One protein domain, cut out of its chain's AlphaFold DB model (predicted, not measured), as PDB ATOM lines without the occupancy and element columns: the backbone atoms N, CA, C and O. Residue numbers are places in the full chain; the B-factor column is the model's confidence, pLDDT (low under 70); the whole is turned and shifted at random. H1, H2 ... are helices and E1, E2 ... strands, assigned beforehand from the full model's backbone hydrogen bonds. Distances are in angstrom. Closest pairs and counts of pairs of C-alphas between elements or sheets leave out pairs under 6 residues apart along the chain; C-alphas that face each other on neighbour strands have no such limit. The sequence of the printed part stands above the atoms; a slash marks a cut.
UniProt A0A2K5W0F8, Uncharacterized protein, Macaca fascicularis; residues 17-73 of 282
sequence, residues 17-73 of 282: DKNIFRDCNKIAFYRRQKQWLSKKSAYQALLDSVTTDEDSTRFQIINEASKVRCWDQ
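What this domain is: This is residues 17 to 73 of the 282 residues of an uncharacterized protein of Macaca fascicularis (UniProt A0A2K5W0F8). A long arm holding helix H1 leads into a small antiparallel hairpin of strands E1 and E2, and the tail folds back on E2 at residues 69 to 70. The 57 printed residues, under half in named elements, run H1, E1, E2, mixed helices and strands. The whole is extended, radius of gyration of the C-alphas 17.1 A, spanning 51 by 28 by 16 A.

How they stand to each other: In H1, residues 28 to 37, every O i to N i+4 pair is within hydrogen-bond range. E1, residues 43 to 52, bends by 74 degrees at residue 48. It forms a hairpin with E2, residues 57 to 63, at 156 degrees; N 44 and O 62 are within hydrogen-bond range at 2.8 A. H1 and E2 are apart.

Where its parts are: H1, 14.7 A long, begins at C-alpha 28 (42.133, 6.894, 36.039). E1 measures 20.9 A. E2, 19.5 A, ends at C-alpha 63 (52.563, 4.698, 17.657).

The domain as a whole: The farthest C-alphas, of Asp 17 and Asp 48, are 52.7 A apart. The printed part has no cut; both links are tight. Residues 37 to 38 and 71 to 73 have pLDDT under 70.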
ATOM      1  N   ASP A  17      21.579   8.908  44.404       78.12
ATOM      2  CA  ASP A  17      22.814   9.441  44.977       78.12
ATOM      3  C   ASP A  17      23.950   9.394  43.941       78.12
ATOM      4  O   ASP A  17      24.531   8.343  43.649       78.12
ATOM      5  N   LYS A  18      24.282  10.560  43.375       76.38
ATOM      6  CA  LYS A  18      25.359  10.714  42.388       76.38
ATOM      7  C   LYS A  18      26.739  10.346  42.941       76.38
ATOM      8  O   LYS A  18      27.641  10.090  42.145       76.38
ATOM      9  N   ASN A  19      26.918  10.247  44.262       76.69
ATOM     10  CA  ASN A  19      28.191   9.837  44.859       76.69
ATOM     11  C   ASN A  19      28.514   8.353  44.644       76.69
ATOM     12  O   ASN A  19      29.681   7.969  44.750       76.69
ATOM     13  N   ILE A  20      27.512   7.534  44.307       79.31
ATOM     14  CA  ILE A  20      27.688   6.111  43.977       79.31
ATOM     15  C   ILE A  20      28.363   5.958  42.605       79.31
ATOM     16  O   ILE A  20      29.114   5.006  42.369       79.31
ATOM     17  N   PHE A  21      28.148   6.908  41.691       82.81
ATOM     18  CA  PHE A  21      28.753   6.868  40.367       82.81
ATOM     19  C   PHE A  21      30.146   7.489  40.367       82.81
ATOM     20  O   PHE A  21      30.424   8.536  40.956       82.81
ATOM     21  N   ARG A  22      31.061   6.832  39.655       82.62
ATOM     22  CA  ARG A  22      32.409   7.358  39.467       82.62
ATOM     23  C   ARG A  22      32.376   8.462  38.425       82.62
ATOM     24  O   ARG A  22      32.161   8.206  37.243       82.62
ATOM     25  N   ASP A  23      32.693   9.671  38.860       83.12
ATOM     26  CA  ASP A  23      32.962  10.771  37.946       83.12
ATOM     27  C   ASP A  23      34.103  10.419  36.986       83.12
ATOM     28  O   ASP A  23      35.065   9.734  37.344       83.12
ATOM     29  N   CYS A  24      34.076  11.001  35.791       80.38
ATOM     30  CA  CYS A  24      35.170  10.938  34.819       80.38
ATOM     31  C   CYS A  24      36.550  11.284  35.419       80.38
ATOM     32  O   CYS A  24      37.577  10.765  34.983       80.38
ATOM     33  N   ASN A  25      36.583  12.143  36.444       80.50
ATOM     34  CA  ASN A  25      37.800  12.512  37.173       80.50
ATOM     35  C   ASN A  25      38.228  11.459  38.212       80.50
ATOM     36  O   ASN A  25      39.390  11.414  38.598       80.50
ATOM     37  N   LYS A  26      37.322  10.593  38.662       83.25
ATOM     38  CA  LYS A  26      37.619   9.477  39.570       83.25
ATOM     39  C   LYS A  26      38.080   8.227  38.806       83.25
ATOM     40  O   LYS A  26      38.650   7.319  39.400       83.25
ATOM     41  N   ILE A  27      37.891   8.182  37.482       88.38
ATOM     42  CA  ILE A  27      38.334   7.079  36.618       88.38
ATOM     43  C   ILE A  27      39.715   7.395  36.023       88.38
ATOM     44  O   ILE A  27      39.865   8.252  35.150       88.38
ATOM     45  N   ALA A  28      40.746   6.664  36.459       85.44
ATOM     46  CA  ALA A  28      42.133   6.894  36.039       85.44
ATOM     47  C   ALA A  28      42.349   6.742  34.519       85.44
ATOM     48  O   ALA A  28      43.091   7.523  33.919       85.44
ATOM     49  N   PHE A  29      41.673   5.779  33.881       89.69
ATOM     50  CA  PHE A  29      41.719   5.601  32.426       89.69
ATOM     51  C   PHE A  29      41.191   6.834  31.683       89.69
ATOM     52  O   PHE A  29      41.865   7.357  30.796       89.69
ATOM     53  N   TYR A  30      40.027   7.341  32.095       87.19
ATOM     54  CA  TYR A  30      39.406   8.505  31.472       87.19
ATOM     55  C   TYR A  30      40.254   9.767  31.667       87.19
ATOM     56  O   TYR A  30      40.463  10.525  30.722       87.19
ATOM     57  N   ARG A  31      40.830   9.956  32.863       86.44
ATOM     58  CA  ARG A  31      41.795  11.037  33.126       86.44
ATOM     59  C   ARG A  31      42.974  11.013  32.162       86.44
ATOM     60  O   ARG A  31      43.324  12.059  31.623       86.44
ATOM     61  N   ARG A  32      43.564   9.835  31.931       84.31
ATOM     62  CA  ARG A  32      44.656   9.675  30.966       84.31
ATOM     63  C   ARG A  32      44.173  10.037  29.563       84.31
ATOM     64  O   ARG A  32      44.734  10.947  28.970       84.31
ATOM     65  N   GLN A  33      43.104   9.417  29.060       82.56
ATOM     66  CA  GLN A  33      42.584   9.683  27.708       82.56
ATOM     67  C   GLN A  33      42.255  11.167  27.472       82.56
ATOM     68  O   GLN A  33      42.667  11.735  26.465       82.56
ATOM     69  N   LYS A  34      41.607  11.842  28.430       81.25
ATOM     70  CA  LYS A  34      41.275  13.273  28.326       81.25
ATOM     71  C   LYS A  34      42.514  14.172  28.203       81.25
ATOM     72  O   LYS A  34      42.466  15.166  27.489       81.25
ATOM     73  N   GLN A  35      43.622  13.815  28.856       74.25
ATOM     74  CA  GLN A  35      44.909  14.510  28.701       74.25
ATOM     75  C   GLN A  35      45.574  14.247  27.337       74.25
ATOM     76  O   GLN A  35      46.385  15.057  26.887       74.25
ATOM     77  N   TRP A  36      45.256  13.123  26.687       70.44
ATOM     78  CA  TRP A  36      45.755  12.775  25.354       70.44
ATOM     79  C   TRP A  36      44.936  13.413  24.220       70.44
ATOM     80  O   TRP A  36      45.517  13.729  23.187       70.44
ATOM     81  N   LEU A  37      43.637  13.685  24.420       67.50
ATOM     82  CA  LEU A  37      42.761  14.311  23.410       67.50
ATOM     83  C   LEU A  37      43.193  15.724  22.987       67.50
ATOM     84  O   LEU A  37      42.885  16.152  21.880       67.50
ATOM     85  N   SER A  38      43.904  16.463  23.843       62.25
ATOM     86  CA  SER A  38      44.382  17.815  23.522       62.25
ATOM     87  C   SER A  38      45.726  17.835  22.785       62.25
ATOM     88  O   SER A  38      46.272  18.909  22.534       62.25
ATOM     89  N   LYS A  39      46.308  16.667  22.489       72.62
ATOM     90  CA  LYS A  39      47.601  16.527  21.808       72.62
ATOM     91  C   LYS A  39      47.378  15.986  20.397       72.62
ATOM     92  O   LYS A  39      46.405  15.288  20.133       72.62
ATOM     93  N   LYS A  40      48.296  16.304  19.478       74.31
ATOM     94  CA  LYS A  40      48.312  15.677  18.147       74.31
ATOM     95  C   LYS A  40      48.387  14.155  18.312       74.31
ATOM     96  O   LYS A  40      49.091  13.675  19.202       74.31
ATOM     97  N   SER A  41      47.655  13.420  17.472       73.38
ATOM     98  CA  SER A  41      47.689  11.955  17.476       73.38
ATOM     99  C   SER A  41      49.123  11.474  17.269       73.38
ATOM    100  O   SER A  41      49.764  11.862  16.298       73.38
ATOM    101  N   ALA A  42      49.610  10.627  18.175       78.19
ATOM    102  CA  ALA A  42      50.911   9.969  18.057       78.19
ATOM    103  C   ALA A  42      50.845   8.682  17.215       78.19
ATOM    104  O   ALA A  42      51.821   7.940  17.150       78.19
ATOM    105  N   TYR A  43      49.681   8.373  16.636       82.81
ATOM    106  CA  TYR A  43      49.461   7.193  15.810       82.81
ATOM    107  C   TYR A  43      49.514   7.560  14.329       82.81
ATOM    108  O   TYR A  43      48.771   8.436  13.881       82.81
ATOM    109  N   GLN A  44      50.350   6.844  13.580       82.69
ATOM    110  CA  GLN A  44      50.536   6.983  12.142       82.69
ATOM    111  C   GLN A  44      50.158   5.674  11.437       82.69
ATOM    112  O   GLN A  44      50.543   4.588  11.875       82.69
ATOM    113  N   ALA A  45      49.400   5.771  10.344       81.56
ATOM    114  CA  ALA A  45      49.095   4.628   9.491       81.56
ATOM    115  C   ALA A  45      50.271   4.344   8.548       81.56
ATOM    116  O   ALA A  45      50.774   5.249   7.881       81.56
ATOM    117  N   LEU A  46      50.692   3.084   8.479       82.44
ATOM    118  CA  LEU A  46      51.712   2.628   7.547       82.44
ATOM    119  C   LEU A  46      51.043   2.223   6.232       82.44
ATOM    120  O   LEU A  46      50.536   1.108   6.095       82.44
ATOM    121  N   LEU A  47      51.052   3.136   5.263       80.38
ATOM    122  CA  LEU A  47      50.427   2.921   3.954       80.38
ATOM    123  C   LEU A  47      51.105   1.804   3.145       80.38
ATOM    124  O   LEU A  47      50.447   1.133   2.360       80.38
ATOM    125  N   ASP A  48      52.379   1.527   3.420       81.25
ATOM    126  CA  ASP A  48      53.132   0.440   2.783       81.25
ATOM    127  C   ASP A  48      52.611  -0.959   3.165       81.25
ATOM    128  O   ASP A  48      52.947  -1.949   2.524       81.25
ATOM    129  N   SER A  49      51.792  -1.053   4.220       79.00
ATOM    130  CA  SER A  49      51.221  -2.310   4.727       79.00
ATOM    131  C   SER A  49      49.765  -2.538   4.317       79.00
ATOM    132  O   SER A  49      49.108  -3.431   4.856       79.00
ATOM    133  N   VAL A  50      49.239  -1.710   3.411       82.12
ATOM    134  CA  VAL A  50      47.845  -1.803   2.976       82.12
ATOM    135  C   VAL A  50      47.637  -3.098   2.198       82.12
ATOM    136  O   VAL A  50      48.281  -3.353   1.183       82.12
ATOM    137  N   THR A  51      46.691  -3.899   2.671       77.62
ATOM    138  CA  THR A  51      46.171  -5.076   1.980       77.62
ATOM    139  C   THR A  51      44.676  -4.872   1.780       77.62
ATOM    140  O   THR A  51      43.956  -4.514   2.712       77.62
ATOM    141  N   THR A  52      44.223  -5.028   0.543       79.12
ATOM    142  CA  THR A  52      42.812  -4.924   0.168       79.12
ATOM    143  C   THR A  52      42.289  -6.318  -0.127       79.12
ATOM    144  O   THR A  52      42.858  -7.025  -0.957       79.12
ATOM    145  N   ASP A  53      41.223  -6.679   0.560       77.06
ATOM    146  CA  ASP A  53      40.434  -7.892   0.411       77.06
ATOM    147  C   ASP A  53      39.021  -7.507  -0.068       77.06
ATOM    148  O   ASP A  53      38.681  -6.322  -0.069       77.06
ATOM    149  N   GLU A  54      38.209  -8.480  -0.483       75.56
ATOM    150  CA  GLU A  54      36.892  -8.252  -1.108       75.56
ATOM    151  C   GLU A  54      35.965  -7.379  -0.240       75.56
ATOM    152  O   GLU A  54      35.354  -6.437  -0.747       75.56
ATOM    153  N   ASP A  55      35.986  -7.593   1.082       77.88
ATOM    154  CA  ASP A  55      35.162  -6.862   2.056       77.88
ATOM    155  C   ASP A  55      35.967  -6.017   3.062       77.88
ATOM    156  O   ASP A  55      35.390  -5.354   3.930       77.88
ATOM    157  N   SER A  56      37.307  -6.023   3.005       77.50
ATOM    158  CA  SER A  56      38.119  -5.347   4.025       77.50
ATOM    159  C   SER A  56      39.389  -4.694   3.493       77.50
ATOM    160  O   SER A  56      40.060  -5.187   2.596       77.50
ATOM    161  N   THR A  57      39.759  -3.554   4.075       79.06
ATOM    162  CA  THR A  57      41.075  -2.942   3.863       79.06
ATOM    163  C   THR A  57      41.820  -2.949   5.181       79.06
ATOM    164  O   THR A  57      41.378  -2.335   6.152       79.06
ATOM    165  N   ARG A  58      42.955  -3.643   5.221       81.31
ATOM    166  CA  ARG A  58      43.779  -3.778   6.421       81.31
ATOM    167  C   ARG A  58      45.068  -3.007   6.232       81.31
ATOM    168  O   ARG A  58      45.713  -3.104   5.194       81.31
ATOM    169  N   PHE A  59      45.444  -2.246   7.244       81.81
ATOM    170  CA  PHE A  59      46.705  -1.523   7.291       81.81
ATOM    171  C   PHE A  59      47.164  -1.420   8.738       81.81
ATOM    172  O   PHE A  59      46.374  -1.464   9.681       81.81
ATOM    173  N   GLN A  60      48.468  -1.293   8.918       82.69
ATOM    174  CA  GLN A  60      49.073  -1.241  10.231       82.69
ATOM    175  C   GLN A  60      49.071   0.189  10.772       82.69
ATOM    176  O   GLN A  60      49.404   1.135  10.058       82.69
ATOM    177  N   ILE A  61      48.771   0.346  12.060       86.81
ATOM    178  CA  ILE A  61      48.915   1.623  12.767       86.81
ATOM    179  C   ILE A  61      50.087   1.505  13.743       86.81
ATOM    180  O   ILE A  61      50.190   0.537  14.500       86.81
ATOM    181  N   ILE A  62      50.988   2.485  13.714       85.50
ATOM    182  CA  ILE A  62      52.180   2.551  14.559       85.50
ATOM    183  C   ILE A  62      52.062   3.764  15.472       85.50
ATOM    184  O   ILE A  62      51.776   4.867  15.015       85.50
ATOM    185  N   ASN A  63      52.320   3.574  16.763       81.62
ATOM    186  CA  ASN A  63      52.563   4.698  17.657       81.62
ATOM    187  C   ASN A  63      54.011   5.188  17.492       81.62
ATOM    188  O   ASN A  63      54.956   4.432  17.727       81.62
ATOM    189  N   GLU A  64      54.208   6.448  17.113       77.31
ATOM    190  CA  GLU A  64      55.536   7.015  16.865       77.31
ATOM    191  C   GLU A  64      56.437   6.999  18.107       77.31
ATOM    192  O   GLU A  64      57.647   6.777  17.979       77.31
ATOM    193  N   ALA A  65      55.849   7.198  19.293       72.25
ATOM    194  CA  ALA A  65      56.554   7.346  20.563       72.25
ATOM    195  C   ALA A  65      56.869   6.000  21.233       72.25
ATOM    196  O   ALA A  65      57.974   5.811  21.730       72.25
ATOM    197  N   SER A  66      55.920   5.060  21.238       74.56
ATOM    198  CA  SER A  66      56.089   3.755  21.896       74.56
ATOM    199  C   SER A  66      56.492   2.626  20.949       74.56
ATOM    200  O   SER A  66      56.771   1.522  21.407       74.56
ATOM    201  N   LYS A  67      56.500   2.876  19.632       74.81
ATOM    202  CA  LYS A  67      56.738   1.877  18.570       74.81
ATOM    203  C   LYS A  67      55.806   0.660  18.634       74.81
ATOM    204  O   LYS A  67      56.061  -0.350  17.979       74.81
ATOM    205  N   VAL A  68      54.704   0.758  19.378       75.44
ATOM    206  CA  VAL A  68      53.693  -0.297  19.464       75.44
ATOM    207  C   VAL A  68      52.976  -0.407  18.121       75.44
ATOM    208  O   VAL A  68      52.521   0.595  17.559       75.44
ATOM    209  N   ARG A  69      52.906  -1.640  17.616       73.25
ATOM    210  CA  ARG A  69      52.236  -2.021  16.375       73.25
ATOM    211  C   ARG A  69      50.836  -2.530  16.697       73.25
ATOM    212  O   ARG A  69      50.703  -3.536  17.387       73.25
ATOM    213  N   CYS A  70      49.817  -1.875  16.155       75.31
ATOM    214  CA  CYS A  70      48.437  -2.342  16.240       75.31
ATOM    215  C   CYS A  70      48.052  -3.024  14.920       75.31
ATOM    216  O   CYS A  70      48.290  -2.469  13.843       75.31
ATOM    217  N   TRP A  71      47.477  -4.226  15.012       68.69
ATOM    218  CA  TRP A  71      46.970  -5.005  13.880       68.69
ATOM    219  C   TRP A  71      45.580  -5.548  14.209       68.69
ATOM    220  O   TRP A  71      45.355  -6.019  15.323       68.69
ATOM    221  N   ASP A  72      44.670  -5.504  13.239       60.44
ATOM    222  CA  ASP A  72      43.341  -6.097  13.363       60.44
ATOM    223  C   ASP A  72      43.398  -7.609  13.075       60.44
ATOM    224  O   ASP A  72      43.596  -8.043  11.935       60.44
ATOM    225  N   GLN A  73      43.237  -8.417  14.126       52.44
ATOM    226  CA  GLN A  73      43.140  -9.879  14.054       52.44
ATOM    227  C   GLN A  73      41.682 -10.350  13.915       52.44
ATOM    228  O   GLN A  73      41.265 -11.289  14.586       52.44
TER     229      GLN A  73